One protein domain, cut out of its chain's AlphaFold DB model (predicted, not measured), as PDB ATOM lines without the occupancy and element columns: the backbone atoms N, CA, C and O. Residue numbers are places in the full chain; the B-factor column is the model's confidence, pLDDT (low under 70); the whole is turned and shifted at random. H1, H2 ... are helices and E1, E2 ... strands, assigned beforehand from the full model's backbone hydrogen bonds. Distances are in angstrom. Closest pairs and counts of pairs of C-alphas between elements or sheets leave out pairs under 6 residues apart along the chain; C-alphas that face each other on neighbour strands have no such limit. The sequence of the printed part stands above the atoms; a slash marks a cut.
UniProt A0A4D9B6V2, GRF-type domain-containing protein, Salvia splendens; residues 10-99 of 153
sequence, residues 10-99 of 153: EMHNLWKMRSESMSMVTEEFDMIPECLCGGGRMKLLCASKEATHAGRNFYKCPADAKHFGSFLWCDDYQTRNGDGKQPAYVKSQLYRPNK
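Overview. This is residues 10 to 99 of the 153 residues of the protein "GRF-type domain-containing protein" of Salvia splendens (UniProt A0A4D9B6V2). Picture a small body built on a three-stranded antiparallel sheet, E1, E2 and E3, from which one long helix, H1, sticks out as an arm with residues 10 to 24. The short helix H2 runs on from the edge strand E3 and sits beside the strands, while H3 only grazes the sheet. The printed part has 90 residues, in the order H1 E1 E2 E3 H2 H3, class mixed; the antiparallel sheet has the order E1 - E2 - E3. The whole is loose, with a radius of gyration of the C-alphas of 15.4 A, and spans 50 by 30 by 30 A.

Arrangement. Look first at E1, residues 43 to 46, E2, residues 57 to 60, and E3, residues 71 to 73: a meander, each strand the antiparallel neighbour of the one before. In the hairpin of E1 and E2, at 146 degrees, N 43 and O 60 are within hydrogen-bond range at 2.8 A. In the hairpin of E2 and E3, at 160 degrees, N 59 and O 72 are 2.7 A apart. H2, residues 74 to 81, is on the sheet but over none of its strands; its closest C-alphas to E2 are those of Phe 58 and Cys 74, 5.0 A. H3, residues 88 to 92, only grazes the sheet with residues 89 to 91. H1, residues 10 to 30, is not on the sheet; it is close to H3 but not clearly touching, Glu 28 and Tyr 89 having the closest C-alphas, 6.3 A. H1 and H2 are apart. In H1, H2 and H3 every O i to N i+4 pair is within hydrogen-bond range.

Along the chain. Find C-alpha 10 at (-7.973, 11.322, 8.940); from there H1 runs 30.8 A to C-alpha 30. E1 begins at C-alpha 43, (-37.252, 33.750, 11.722), and is 10.1 A long; E2 is 10.0 A, E3 7.0 A and H2 10.4 A. H3, 5.9 A, ends at (-26.035, 31.926, 2.119).

Size, cuts and confidence. The C-alphas of Glu 10 and Phe 68 are the two farthest apart, 51.2 A. The printed part has no cut, and the link from H1 to E1 is long. The model's mean pLDDT over the printed part is 72.9; residues 17 to 30 and 91 to 99 are among those under 70.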
ATOM      1  N   GLU A  10      -6.745  11.079   9.706       83.44
ATOM      2  CA  GLU A  10      -7.973  11.322   8.940       83.44
ATOM      3  C   GLU A  10      -9.176  11.593   9.848       83.44
ATOM      4  O   GLU A  10      -9.897  12.568   9.633       83.44
ATOM      5  N   MET A  11      -9.367  10.800  10.907       78.06
ATOM      6  CA  MET A  11     -10.452  11.024  11.868       78.06
ATOM      7  C   MET A  11     -10.328  12.373  12.582       78.06
ATOM      8  O   MET A  11     -11.335  13.061  12.750       78.06
ATOM      9  N   HIS A  12      -9.114  12.779  12.961       79.94
ATOM     10  CA  HIS A  12      -8.867  14.081  13.581       79.94
ATOM     11  C   HIS A  12      -9.164  15.243  12.619       79.94
ATOM     12  O   HIS A  12      -9.810  16.218  13.005       79.94
ATOM     13  N   ASN A  13      -8.771  15.124  11.348       80.00
ATOM     14  CA  ASN A  13      -9.064  16.132  10.327       80.00
ATOM     15  C   ASN A  13     -10.567  16.234  10.026       80.00
ATOM     16  O   ASN A  13     -11.090  17.340   9.891       80.00
ATOM     17  N   LEU A  14     -11.284  15.106   9.981       74.75
ATOM     18  CA  LEU A  14     -12.743  15.083   9.835       74.75
ATOM     19  C   LEU A  14     -13.452  15.720  11.034       74.75
ATOM     20  O   LEU A  14     -14.393  16.495  10.848       74.75
ATOM     21  N   TRP A  15     -12.994  15.439  12.258       74.25
ATOM     22  CA  TRP A  15     -13.522  16.079  13.464       74.25
ATOM     23  C   TRP A  15     -13.274  17.587  13.462       74.25
ATOM     24  O   TRP A  15     -14.190  18.347  13.766       74.25
ATOM     25  N   LYS A  16     -12.080  18.020  13.047       75.88
ATOM     26  CA  LYS A  16     -11.716  19.436  12.942       75.88
ATOM     27  C   LYS A  16     -12.573  20.182  11.914       75.88
ATOM     28  O   LYS A  16     -13.175  21.198  12.255       75.88
ATOM     29  N   MET A  17     -12.735  19.627  10.710       64.19
ATOM     30  CA  MET A  17     -13.631  20.186   9.684       64.19
ATOM     31  C   MET A  17     -15.088  20.256  10.170       64.19
ATOM     32  O   MET A  17     -15.799  21.235   9.925       64.19
ATOM     33  N   ARG A  18     -15.551  19.237  10.904       66.75
ATOM     34  CA  ARG A  18     -16.895  19.229  11.498       66.75
ATOM     35  C   ARG A  18     -17.050  20.251  12.629       66.75
ATOM     36  O   ARG A  18     -18.109  20.858  12.739       66.75
ATOM     37  N   SER A  19     -16.019  20.473  13.444       59.78
ATOM     38  CA  SER A  19     -16.054  21.497  14.492       59.78
ATOM     39  C   SER A  19     -16.037  22.913  13.921       59.78
ATOM     40  O   SER A  19     -16.809  23.744  14.382       59.78
ATOM     41  N   GLU A  20     -15.236  23.165  12.882       58.72
ATOM     42  CA  GLU A  20     -15.149  24.472  12.215       58.72
ATOM     43  C   GLU A  20     -16.453  24.814  11.476       58.72
ATOM     44  O   GLU A  20     -16.938  25.942  11.541       58.72
ATOM     45  N   SER A  21     -17.085  23.823  10.836       57.91
ATOM     46  CA  SER A  21     -18.420  24.002  10.250       57.91
ATOM     47  C   SER A  21     -19.508  24.223  11.307       57.91
ATOM     48  O   SER A  21     -20.383  25.057  11.095       57.91
ATOM     49  N   MET A  22     -19.449  23.556  12.467       50.34
ATOM     50  CA  MET A  22     -20.366  23.829  13.584       50.34
ATOM     51  C   MET A  22     -20.173  25.229  14.181       50.34
ATOM     52  O   MET A  22     -21.170  25.892  14.458       50.34
ATOM     53  N   SER A  23     -18.930  25.692  14.356       51.31
ATOM     54  CA  SER A  23     -18.642  27.011  14.936       51.31
ATOM     55  C   SER A  23     -19.030  28.163  14.010       51.31
ATOM     56  O   SER A  23     -19.512  29.191  14.478       51.31
ATOM     57  N   MET A  24     -18.892  27.989  12.691       50.66
ATOM     58  CA  MET A  24     -19.361  28.987  11.723       50.66
ATOM     59  C   MET A  24     -20.886  29.137  11.765       50.66
ATOM     60  O   MET A  24     -21.396  30.249  11.698       50.66
ATOM     61  N   VAL A  25     -21.608  28.023  11.934       52.69
ATOM     62  CA  VAL A  25     -23.072  28.025  12.038       52.69
ATOM     63  C   VAL A  25     -23.536  28.693  13.336       52.69
ATOM     64  O   VAL A  25     -24.542  29.391  13.325       52.69
ATOM     65  N   THR A  26     -22.827  28.548  14.459       52.84
ATOM     66  CA  THR A  26     -23.251  29.191  15.717       52.84
ATOM     67  C   THR A  26     -23.125  30.713  15.678       52.84
ATOM     68  O   THR A  26     -24.070  31.394  16.066       52.84
ATOM     69  N   GLU A  27     -22.039  31.256  15.118       55.88
ATOM     70  CA  GLU A  27     -21.883  32.717  15.011       55.88
ATOM     71  C   GLU A  27     -22.867  33.342  14.015       55.88
ATOM     72  O   GLU A  27     -23.333  34.465  14.195       55.88
ATOM     73  N   GLU A  28     -23.241  32.596  12.975       57.25
ATOM     74  CA  GLU A  28     -24.208  33.018  11.962       57.25
ATOM     75  C   GLU A  28     -25.622  33.209  12.542       57.25
ATOM     76  O   GLU A  28     -26.344  34.141  12.176       57.25
ATOM     77  N   PHE A  29     -26.006  32.348  13.486       59.69
ATOM     78  CA  PHE A  29     -27.298  32.400  14.168       59.69
ATOM     79  C   PHE A  29     -27.366  33.468  15.262       59.69
ATOM     80  O   PHE A  29     -28.455  33.990  15.516       59.69
ATOM     81  N   ASP A  30     -26.236  33.827  15.870       65.12
ATOM     82  CA  ASP A  30     -26.166  34.900  16.870       65.12
ATOM     83  C   ASP A  30     -26.353  36.294  16.249       65.12
ATOM     84  O   ASP A  30     -26.734  37.245  16.929       65.12
ATOM     85  N   MET A  31     -26.182  36.419  14.929       71.88
ATOM     86  CA  MET A  31     -26.452  37.663  14.202       71.88
ATOM     87  C   MET A  31     -27.940  37.890  13.887       71.88
ATOM     88  O   MET A  31     -28.292  38.934  13.321       71.88
ATOM     89  N   ILE A  32     -28.816  36.926  14.188       82.12
ATOM     90  CA  ILE A  32     -30.263  37.063  14.001       82.12
ATOM     91  C   ILE A  32     -30.855  37.774  15.227       82.12
ATOM     92  O   ILE A  32     -30.707  37.272  16.341       82.12
ATOM     93  N   PRO A  33     -31.577  38.898  15.053       84.56
ATOM     94  CA  PRO A  33     -32.129  39.638  16.179       84.56
ATOM     95  C   PRO A  33     -33.126  38.811  16.990       84.56
ATOM     96  O   PRO A  33     -33.913  38.026  16.448       84.56
ATOM     97  N   GLU A  34     -33.144  39.056  18.295       87.25
ATOM     98  CA  GLU A  34     -34.195  38.557  19.172       87.25
ATOM     99  C   GLU A  34     -35.469  39.391  19.050       87.25
ATOM    100  O   GLU A  34     -35.454  40.607  18.843       87.25
ATOM    101  N   CYS A  35     -36.606  38.714  19.171       86.56
ATOM    102  CA  CYS A  35     -37.900  39.358  19.111       86.56
ATOM    103  C   CYS A  35     -38.242  40.014  20.455       86.56
ATOM    104  O   CYS A  35     -38.177  39.375  21.504       86.56
ATOM    105  N   LEU A  36     -38.733  41.254  20.413       84.44
ATOM    106  CA  LEU A  36     -39.121  42.021  21.606       84.44
ATOM    107  C   LEU A  36     -40.270  41.400  22.419       84.44
ATOM    108  O   LEU A  36     -40.531  41.835  23.535       84.44
ATOM    109  N   CYS A  37     -40.965  40.391  21.885       83.00
ATOM    110  CA  CYS A  37     -41.983  39.653  22.632       83.00
ATOM    111  C   CYS A  37     -41.403  38.610  23.603       83.00
ATOM    112  O   CYS A  37     -42.175  37.923  24.263       83.00
ATOM    113  N   GLY A  38     -40.077  38.423  23.638       83.50
ATOM    114  CA  GLY A  38     -39.428  37.376  24.436       83.50
ATOM    115  C   GLY A  38     -39.521  35.974  23.822       83.50
ATOM    116  O   GLY A  38     -39.148  34.997  24.458       83.50
ATOM    117  N   GLY A  39     -39.989  35.854  22.575       81.38
ATOM    118  CA  GLY A  39     -40.093  34.576  21.857       81.38
ATOM    119  C   GLY A  39     -38.755  34.014  21.358       81.38
ATOM    120  O   GLY A  39     -38.749  32.996  20.670       81.38
ATOM    121  N   GLY A  40     -37.641  34.684  21.662       86.06
ATOM    122  CA  GLY A  40     -36.295  34.344  21.199       86.06
ATOM    123  C   GLY A  40     -35.970  34.899  19.810       86.06
ATOM    124  O   GLY A  40     -36.570  35.877  19.351       86.06
ATOM    125  N   ARG A  41     -34.999  34.272  19.137       85.62
ATOM    126  CA  ARG A  41     -34.507  34.680  17.810       85.62
ATOM    127  C   ARG A  41     -35.611  34.698  16.752       85.62
ATOM    128  O   ARG A  41     -36.435  33.787  16.657       85.62
ATOM    129  N   MET A  42     -35.612  35.742  15.931       87.56
ATOM    130  CA  MET A  42     -36.571  35.901  14.840       87.56
ATOM    131  C   MET A  42     -36.315  34.907  13.696       87.56
ATOM    132  O   MET A  42     -35.209  34.431  13.480       87.56
ATOM    133  N   LYS A  43     -37.351  34.595  12.918       83.88
ATOM    134  CA  LYS A  43     -37.252  33.750  11.722       83.88
ATOM    135  C   LYS A  43     -36.823  34.604  10.531       83.88
ATOM    136  O   LYS A  43     -37.524  35.558  10.203       83.88
ATOM    137  N   LEU A  44     -35.729  34.250   9.860       83.44
ATOM    138  CA  LEU A  44     -35.347  34.850   8.579       83.44
ATOM    139  C   LEU A  44     -36.156  34.217   7.434       83.44
ATOM    140  O   LEU A  44     -36.185  32.997   7.283       83.44
ATOM    141  N   LEU A  45     -36.826  35.048   6.637       81.25
ATOM    142  CA  LEU A  45     -37.709  34.649   5.541       81.25
ATOM    143  C   LEU A  45     -37.463  35.516   4.304       81.25
ATOM    144  O   LEU A  45     -36.998  36.646   4.408       81.25
ATOM    145  N   CYS A  46     -37.829  35.000   3.131       81.38
ATOM    146  CA  CYS A  46     -37.789  35.733   1.868       81.38
ATOM    147  C   CYS A  46     -39.217  36.020   1.390       81.38
ATOM    148  O   CYS A  46     -40.087  35.146   1.444       81.38
ATOM    149  N   ALA A  47     -39.468  37.242   0.930       78.62
ATOM    150  CA  ALA A  47     -40.748  37.644   0.369       78.62
ATOM    151  C   ALA A  47     -41.031  36.881  -0.933       78.62
ATOM    152  O   ALA A  47     -40.188  36.818  -1.831       78.62
ATOM    153  N   SER A  48     -42.237  36.316  -1.028       71.94
ATOM    154  CA  SER A  48     -42.655  35.520  -2.184       71.94
ATOM    155  C   SER A  48     -42.684  36.335  -3.475       71.94
ATOM    156  O   SER A  48     -42.793  37.561  -3.444       71.94
ATOM    157  N   LYS A  49     -42.634  35.646  -4.618       67.88
ATOM    158  CA  LYS A  49     -42.619  36.263  -5.955       67.88
ATOM    159  C   LYS A  49     -43.872  37.093  -6.249       67.88
ATOM    160  O   LYS A  49     -43.817  38.028  -7.037       67.88
ATOM    161  N   GLU A  50     -44.977  36.772  -5.591       70.50
ATOM    162  CA  GLU A  50     -46.278  37.422  -5.744       70.50
ATOM    163  C   GLU A  50     -46.437  38.644  -4.821       70.50
ATOM    164  O   GLU A  50     -47.423  39.376  -4.914       70.50
ATOM    165  N   ALA A  51     -45.484  38.879  -3.912       72.56
ATOM    166  CA  ALA A  51     -45.510  40.007  -2.993       72.56
ATOM    167  C   ALA A  51     -44.930  41.274  -3.642       72.56
ATOM    168  O   ALA A  51     -43.998  41.221  -4.441       72.56
ATOM    169  N   THR A  52     -45.407  42.447  -3.213       73.50
ATOM    170  CA  THR A  52     -44.925  43.770  -3.669       73.50
ATOM    171  C   THR A  52     -43.408  43.957  -3.534       73.50
ATOM    172  O   THR A  52     -42.809  44.753  -4.249       73.50
ATOM    173  N   HIS A  53     -42.782  43.220  -2.620       76.19
ATOM    174  CA  HIS A  53     -41.352  43.272  -2.332       76.19
ATOM    175  C   HIS A  53     -40.681  41.911  -2.549       76.19
ATOM    176  O   HIS A  53     -39.857  41.494  -1.740       76.19
ATOM    177  N   ALA A  54     -41.070  41.211  -3.618       74.38
ATOM    178  CA  ALA A  54     -40.545  39.904  -3.993       74.38
ATOM    179  C   ALA A  54     -39.012  39.825  -3.918       74.38
ATOM    180  O   ALA A  54     -38.302  40.721  -4.374       74.38
ATOM    181  N   GLY A  55     -38.505  38.735  -3.339       75.31
ATOM    182  CA  GLY A  55     -37.069  38.476  -3.223       75.31
ATOM    183  C   GLY A  55     -36.355  39.229  -2.096       75.31
ATOM    184  O   GLY A  55     -35.192  38.933  -1.828       75.31
ATOM    185  N   ARG A  56     -37.014  40.169  -1.397       80.12
ATOM    186  CA  ARG A  56     -36.432  40.818  -0.210       80.12
ATOM    187  C   ARG A  56     -36.542  39.917   1.016       80.12
ATOM    188  O   ARG A  56     -37.568  39.279   1.237       80.12
ATOM    189  N   ASN A  57     -35.491  39.900   1.829       83.56
ATOM    190  CA  ASN A  57     -35.451  39.130   3.068       83.56
ATOM    191  C   ASN A  57     -35.950  39.960   4.256       83.56
ATOM    192  O   ASN A  57     -35.676  41.159   4.347       83.56
ATOM    193  N   PHE A  58     -36.668  39.314   5.167       87.62
ATOM    194  CA  PHE A  58     -37.222  39.916   6.372       87.62
ATOM    195  C   PHE A  58     -37.148  38.957   7.562       87.62
ATOM    196  O   PHE A  58     -37.208  37.738   7.410       87.62
ATOM    197  N   TYR A  59     -37.071  39.522   8.761       88.25
ATOM    198  CA  TYR A  59     -37.219  38.812  10.021       88.25
ATOM    199  C   TYR A  59     -38.682  38.832  10.469       88.25
ATOM    200  O   TYR A  59     -39.342  39.874  10.419       88.25
ATOM    201  N   LYS A  60     -39.183  37.695  10.953       89.12
ATOM    202  CA  LYS A  60     -40.538  37.530  11.494       89.12
ATOM    203  C   LYS A  60     -40.498  36.961  12.909       89.12
ATOM    204  O   LYS A  60     -39.671  36.105  13.211       89.12
ATOM    205  N   CYS A  61     -41.413  37.406  13.764       87.94
ATOM    206  CA  CYS A  61     -41.597  36.859  15.107       87.94
ATOM    207  C   CYS A  61     -41.742  35.322  15.074       87.94
ATOM    208  O   CYS A  61     -42.524  34.800  14.268       87.94
ATOM    209  N   PRO A  62     -41.025  34.583  15.941       86.00
ATOM    210  CA  PRO A  62     -41.087  33.126  15.958       86.00
ATOM    211  C   PRO A  62     -42.434  32.590  16.454       86.00
ATOM    212  O   PRO A  62     -42.853  31.525  16.005       86.00
ATOM    213  N   ALA A  63     -43.129  33.347  17.309       83.19
ATOM    214  CA  ALA A  63     -44.467  33.025  17.803       83.19
ATOM    215  C   ALA A  63     -45.587  33.377  16.805       83.19
ATOM    216  O   ALA A  63     -46.759  33.214  17.126       83.19
ATOM    217  N   ASP A  64     -45.241  33.916  15.626       77.62
ATOM    218  CA  ASP A  64     -46.184  34.370  14.593       77.62
ATOM    219  C   ASP A  64     -47.236  35.388  15.098       77.62
ATOM    220  O   ASP A  64     -48.209  35.699  14.410       77.62
ATOM    221  N   ALA A  65     -46.999  35.974  16.275       78.75
ATOM    222  CA  ALA A  65     -47.834  36.993  16.884       78.75
ATOM    223  C   ALA A  65     -47.651  38.345  16.181       78.75
ATOM    224  O   ALA A  65     -46.546  38.730  15.788       78.75
ATOM    225  N   LYS A  66     -48.744  39.100  16.053       84.50
ATOM    226  CA  LYS A  66     -48.734  40.443  15.469       84.50
ATOM    227  C   LYS A  66     -48.539  41.481  16.574       84.50
ATOM    228  O   LYS A  66     -49.465  41.758  17.328       84.50
ATOM    229  N   HIS A  67     -47.346  42.057  16.660       83.38
ATOM    230  CA  HIS A  67     -47.006  43.097  17.636       83.38
ATOM    231  C   HIS A  67     -45.965  44.071  17.067       83.38
ATOM    232  O   HIS A  67     -45.428  43.873  15.975       83.38
ATOM    233  N   PHE A  68     -45.657  45.141  17.800       80.19
ATOM    234  CA  PHE A  68     -44.596  46.065  17.401       80.19
ATOM    235  C   PHE A  68     -43.242  45.338  17.347       80.19
ATOM    236  O   PHE A  68     -42.852  44.683  18.312       80.19
ATOM    237  N   GLY A  69     -42.541  45.422  16.215       82.75
ATOM    238  CA  GLY A  69     -41.278  44.707  16.002       82.75
ATOM    239  C   GLY A  69     -41.428  43.222  15.648       82.75
ATOM    240  O   GLY A  69     -40.426  42.517  15.578       82.75
ATOM    241  N   SER A  70     -42.645  42.727  15.379       87.12
ATOM    242  CA  SER A  70     -42.848  41.347  14.909       87.12
ATOM    243  C   SER A  70     -42.385  41.116  13.463       87.12
ATOM    244  O   SER A  70     -42.365  39.976  13.001       87.12
ATOM    245  N   PHE A  71     -42.053  42.188  12.740       90.31
ATOM    246  CA  PHE A  71     -41.585  42.182  11.359       90.31
ATOM    247  C   PHE A  71     -40.501  43.247  11.170       90.31
ATOM    248  O   PHE A  71     -40.698  44.400  11.566       90.31
ATOM    249  N   LEU A  72     -39.385  42.880  10.541       88.25
ATOM    250  CA  LEU A  72     -38.276  43.782  10.224       88.25
ATOM    251  C   LEU A  72     -37.679  43.412   8.866       88.25
ATOM    252  O   LEU A  72     -37.356  42.251   8.638       88.25
ATOM    253  N   TRP A  73     -37.478  44.382   7.979       88.19
ATOM    254  CA  TRP A  73     -36.698  44.146   6.765       88.19
ATOM    255  C   TRP A  73     -35.218  43.965   7.111       88.19
ATOM    256  O   TRP A  73     -34.687  44.685   7.960       88.19
ATOM    257  N   CYS A  74     -34.550  43.000   6.474       85.06
ATOM    258  CA  CYS A  74     -33.149  42.714   6.780       85.06
ATOM    259  C   CYS A  74     -32.235  43.889   6.429       85.06
ATOM    260  O   CYS A  74     -31.365  44.239   7.215       85.06
ATOM    261  N   ASP A  75     -32.436  44.517   5.275       83.25
ATOM    262  CA  ASP A  75     -31.688  45.702   4.859       83.25
ATOM    263  C   ASP A  75     -31.923  46.890   5.800       83.25
ATOM    264  O   ASP A  75     -30.951  47.470   6.273       83.25
ATOM    265  N   ASP A  76     -33.172  47.172   6.185       85.44
ATOM    266  CA  ASP A  76     -33.468  48.237   7.158       85.44
ATOM    267  C   ASP A  76     -32.800  47.984   8.518       85.44
ATOM    268  O   ASP A  76     -32.327  48.918   9.170       85.44
ATOM    269  N   TYR A  77     -32.780  46.728   8.972       83.69
ATOM    270  CA  TYR A  77     -32.124  46.334  10.219       83.69
ATOM    271  C   TYR A  77     -30.612  46.567  10.144       83.69
ATOM    272  O   TYR A  77     -30.036  47.155  11.059       83.69
ATOM    273  N   GLN A  78     -29.978  46.187   9.034       78.00
ATOM    274  CA  GLN A  78     -28.534  46.350   8.850       78.00
ATOM    275  C   GLN A  78     -28.115  47.803   8.653       78.00
ATOM    276  O   GLN A  78     -27.061  48.200   9.136       78.00
ATOM    277  N   THR A  79     -28.941  48.637   8.019       78.00
ATOM    278  CA  THR A  79     -28.693  50.086   7.961       78.00
ATOM    279  C   THR A  79     -28.761  50.737   9.346       78.00
ATOM    280  O   THR A  79     -28.132  51.765   9.574       78.00
ATOM    281  N   ARG A  80     -29.537  50.171  10.279       74.69
ATOM    282  CA  ARG A  80     -29.706  50.728  11.632       74.69
ATOM    283  C   ARG A  80     -28.660  50.236  12.623       74.69
ATOM    284  O   ARG A  80     -28.258  51.016  13.479       74.69
ATOM    285  N   ASN A  81     -28.275  48.967  12.521       71.06
ATOM    286  CA  ASN A  81     -27.519  48.269  13.560       71.06
ATOM    287  C   ASN A  81     -26.174  47.708  13.067       71.06
ATOM    288  O   ASN A  81     -25.416  47.183  13.876       71.06
ATOM    289  N   GLY A  82     -25.887  47.792  11.766       69.31
ATOM    290  CA  GLY A  82     -24.690  47.235  11.140       69.31
ATOM    291  C   GLY A  82     -24.006  48.215  10.186       69.31
ATOM    292  O   GLY A  82     -24.212  49.425  10.239       69.31
ATOM    293  N   ASP A  83     -23.194  47.676   9.282       70.69
ATOM    294  CA  ASP A  83     -22.431  48.422   8.272       70.69
ATOM    295  C   ASP A  83     -23.261  48.782   7.021       70.69
ATOM    296  O   ASP A  83     -22.719  49.215   6.001       70.69
ATOM    297  N   GLY A  84     -24.582  48.574   7.071       65.75
ATOM    298  CA  GLY A  84     -25.488  48.771   5.942       65.75
ATOM    299  C   GLY A  84     -25.370  47.714   4.838       65.75
ATOM    300  O   GLY A  84     -26.065  47.828   3.826       65.75
ATOM    301  N   LYS A  85     -24.539  46.676   5.005       68.06
ATOM    302  CA  LYS A  85     -24.443  45.564   4.053       68.06
ATOM    303  C   LYS A  85     -25.303  44.394   4.514       68.06
ATOM    304  O   LYS A  85     -25.452  44.113   5.698       68.06
ATOM    305  N   GLN A  86     -25.870  43.664   3.552       66.38
ATOM    306  CA  GLN A  86     -26.531  42.402   3.878       66.38
ATOM    307  C   GLN A  86     -25.486  41.369   4.318       66.38
ATOM    308  O   GLN A  86     -24.545  41.113   3.551       66.38
ATOM    309  N   PRO A  87     -25.665  40.750   5.496       68.69
ATOM    310  CA  PRO A  87     -24.702  39.812   6.040       68.69
ATOM    311  C   PRO A  87     -24.683  38.533   5.203       68.69
ATOM    312  O   PRO A  87     -25.668  38.175   4.545       68.69
ATOM    313  N   ALA A  88     -23.543  37.842   5.230       71.62
ATOM    314  CA  ALA A  88     -23.312  36.643   4.429       71.62
ATOM    315  C   ALA A  88     -24.404  35.584   4.637       71.62
ATOM    316  O   ALA A  88     -24.777  34.924   3.677       71.62
ATOM    317  N   TYR A  89     -25.004  35.512   5.826       70.62
ATOM    318  CA  TYR A  89     -26.043  34.540   6.151       70.62
ATOM    319  C   TYR A  89     -27.402  34.768   5.520       70.62
ATOM    320  O   TYR A  89     -28.141  33.839   5.195       70.62
ATOM    321  N   VAL A  90     -27.723  36.036   5.279       71.00
ATOM    322  CA  VAL A  90     -28.906  36.399   4.504       71.00
ATOM    323  C   VAL A  90     -28.721  35.962   3.049       71.00
ATOM    324  O   VAL A  90     -29.692  35.610   2.378       71.00
ATOM    325  N   LYS A  91     -27.472  35.946   2.565       67.88
ATOM    326  CA  LYS A  91     -27.114  35.522   1.205       67.88
ATOM    327  C   LYS A  91     -26.907  34.011   1.081       67.88
ATOM    328  O   LYS A  91     -27.237  33.460   0.035       67.88
ATOM    329  N   SER A  92     -26.383  33.353   2.117       58.75
ATOM    330  CA  SER A  92     -26.035  31.926   2.119       58.75
ATOM    331  C   SER A  92     -27.271  31.026   2.079       58.75
ATOM    332  O   SER A  92     -27.159  29.866   1.696       58.75
ATOM    333  N   GLN A  93     -28.458  31.548   2.426       56.31
ATOM    334  CA  GLN A  93     -29.731  30.810   2.454       56.31
ATOM    335  C   GLN A  93     -29.692  29.510   3.286       56.31
ATOM    336  O   GLN A  93     -30.625  28.710   3.199       56.31
ATOM    337  N   LEU A  94     -28.660  29.292   4.113       44.66
ATOM    338  CA  LEU A  94     -28.505  28.077   4.922       44.66
ATOM    339  C   LEU A  94     -29.586  27.978   6.010       44.66
ATOM    340  O   LEU A  94     -29.990  26.879   6.383       44.66
ATOM    341  N   TYR A  95     -30.161  29.112   6.426       42.22
ATOM    342  CA  TYR A  95     -31.415  29.159   7.179       42.22
ATOM    343  C   TYR A  95     -32.614  29.308   6.233       42.22
ATOM    344  O   TYR A  95     -33.245  30.362   6.137       42.22
ATOM    345  N   ARG A  96     -32.947  28.240   5.506       40.22
ATOM    346  CA  ARG A  96     -34.248  28.107   4.842       40.22
ATOM    347  C   ARG A  96     -35.093  27.151   5.680       40.22
ATOM    348  O   ARG A  96     -34.900  25.939   5.571       40.22
ATOM    349  N   PRO A  97     -36.060  27.621   6.492       39.38
ATOM    350  CA  PRO A  97     -37.128  26.729   6.907       39.38
ATOM    351  C   PRO A  97     -37.777  26.248   5.608       39.38
ATOM    352  O   PRO A  97     -38.176  27.064   4.778       39.38
ATOM    353  N   ASN A  98     -37.823  24.935   5.399       39.19
ATOM    354  CA  ASN A  98     -38.332  24.247   4.207       39.19
ATOM    355  C   ASN A  98     -39.853  24.442   3.977       39.19
ATOM    356  O   ASN A  98     -40.578  23.531   3.592       39.19
ATOM    357  N   LYS A  99     -40.390  25.622   4.274       38.88
ATOM    358  CA  LYS A  99     -41.771  25.999   4.022       38.88
ATOM    359  C   LYS A  99     -41.764  27.418   3.485       38.88
ATOM    360  O   LYS A  99     -41.705  28.383   4.241       38.88
TER     361      LYS A  99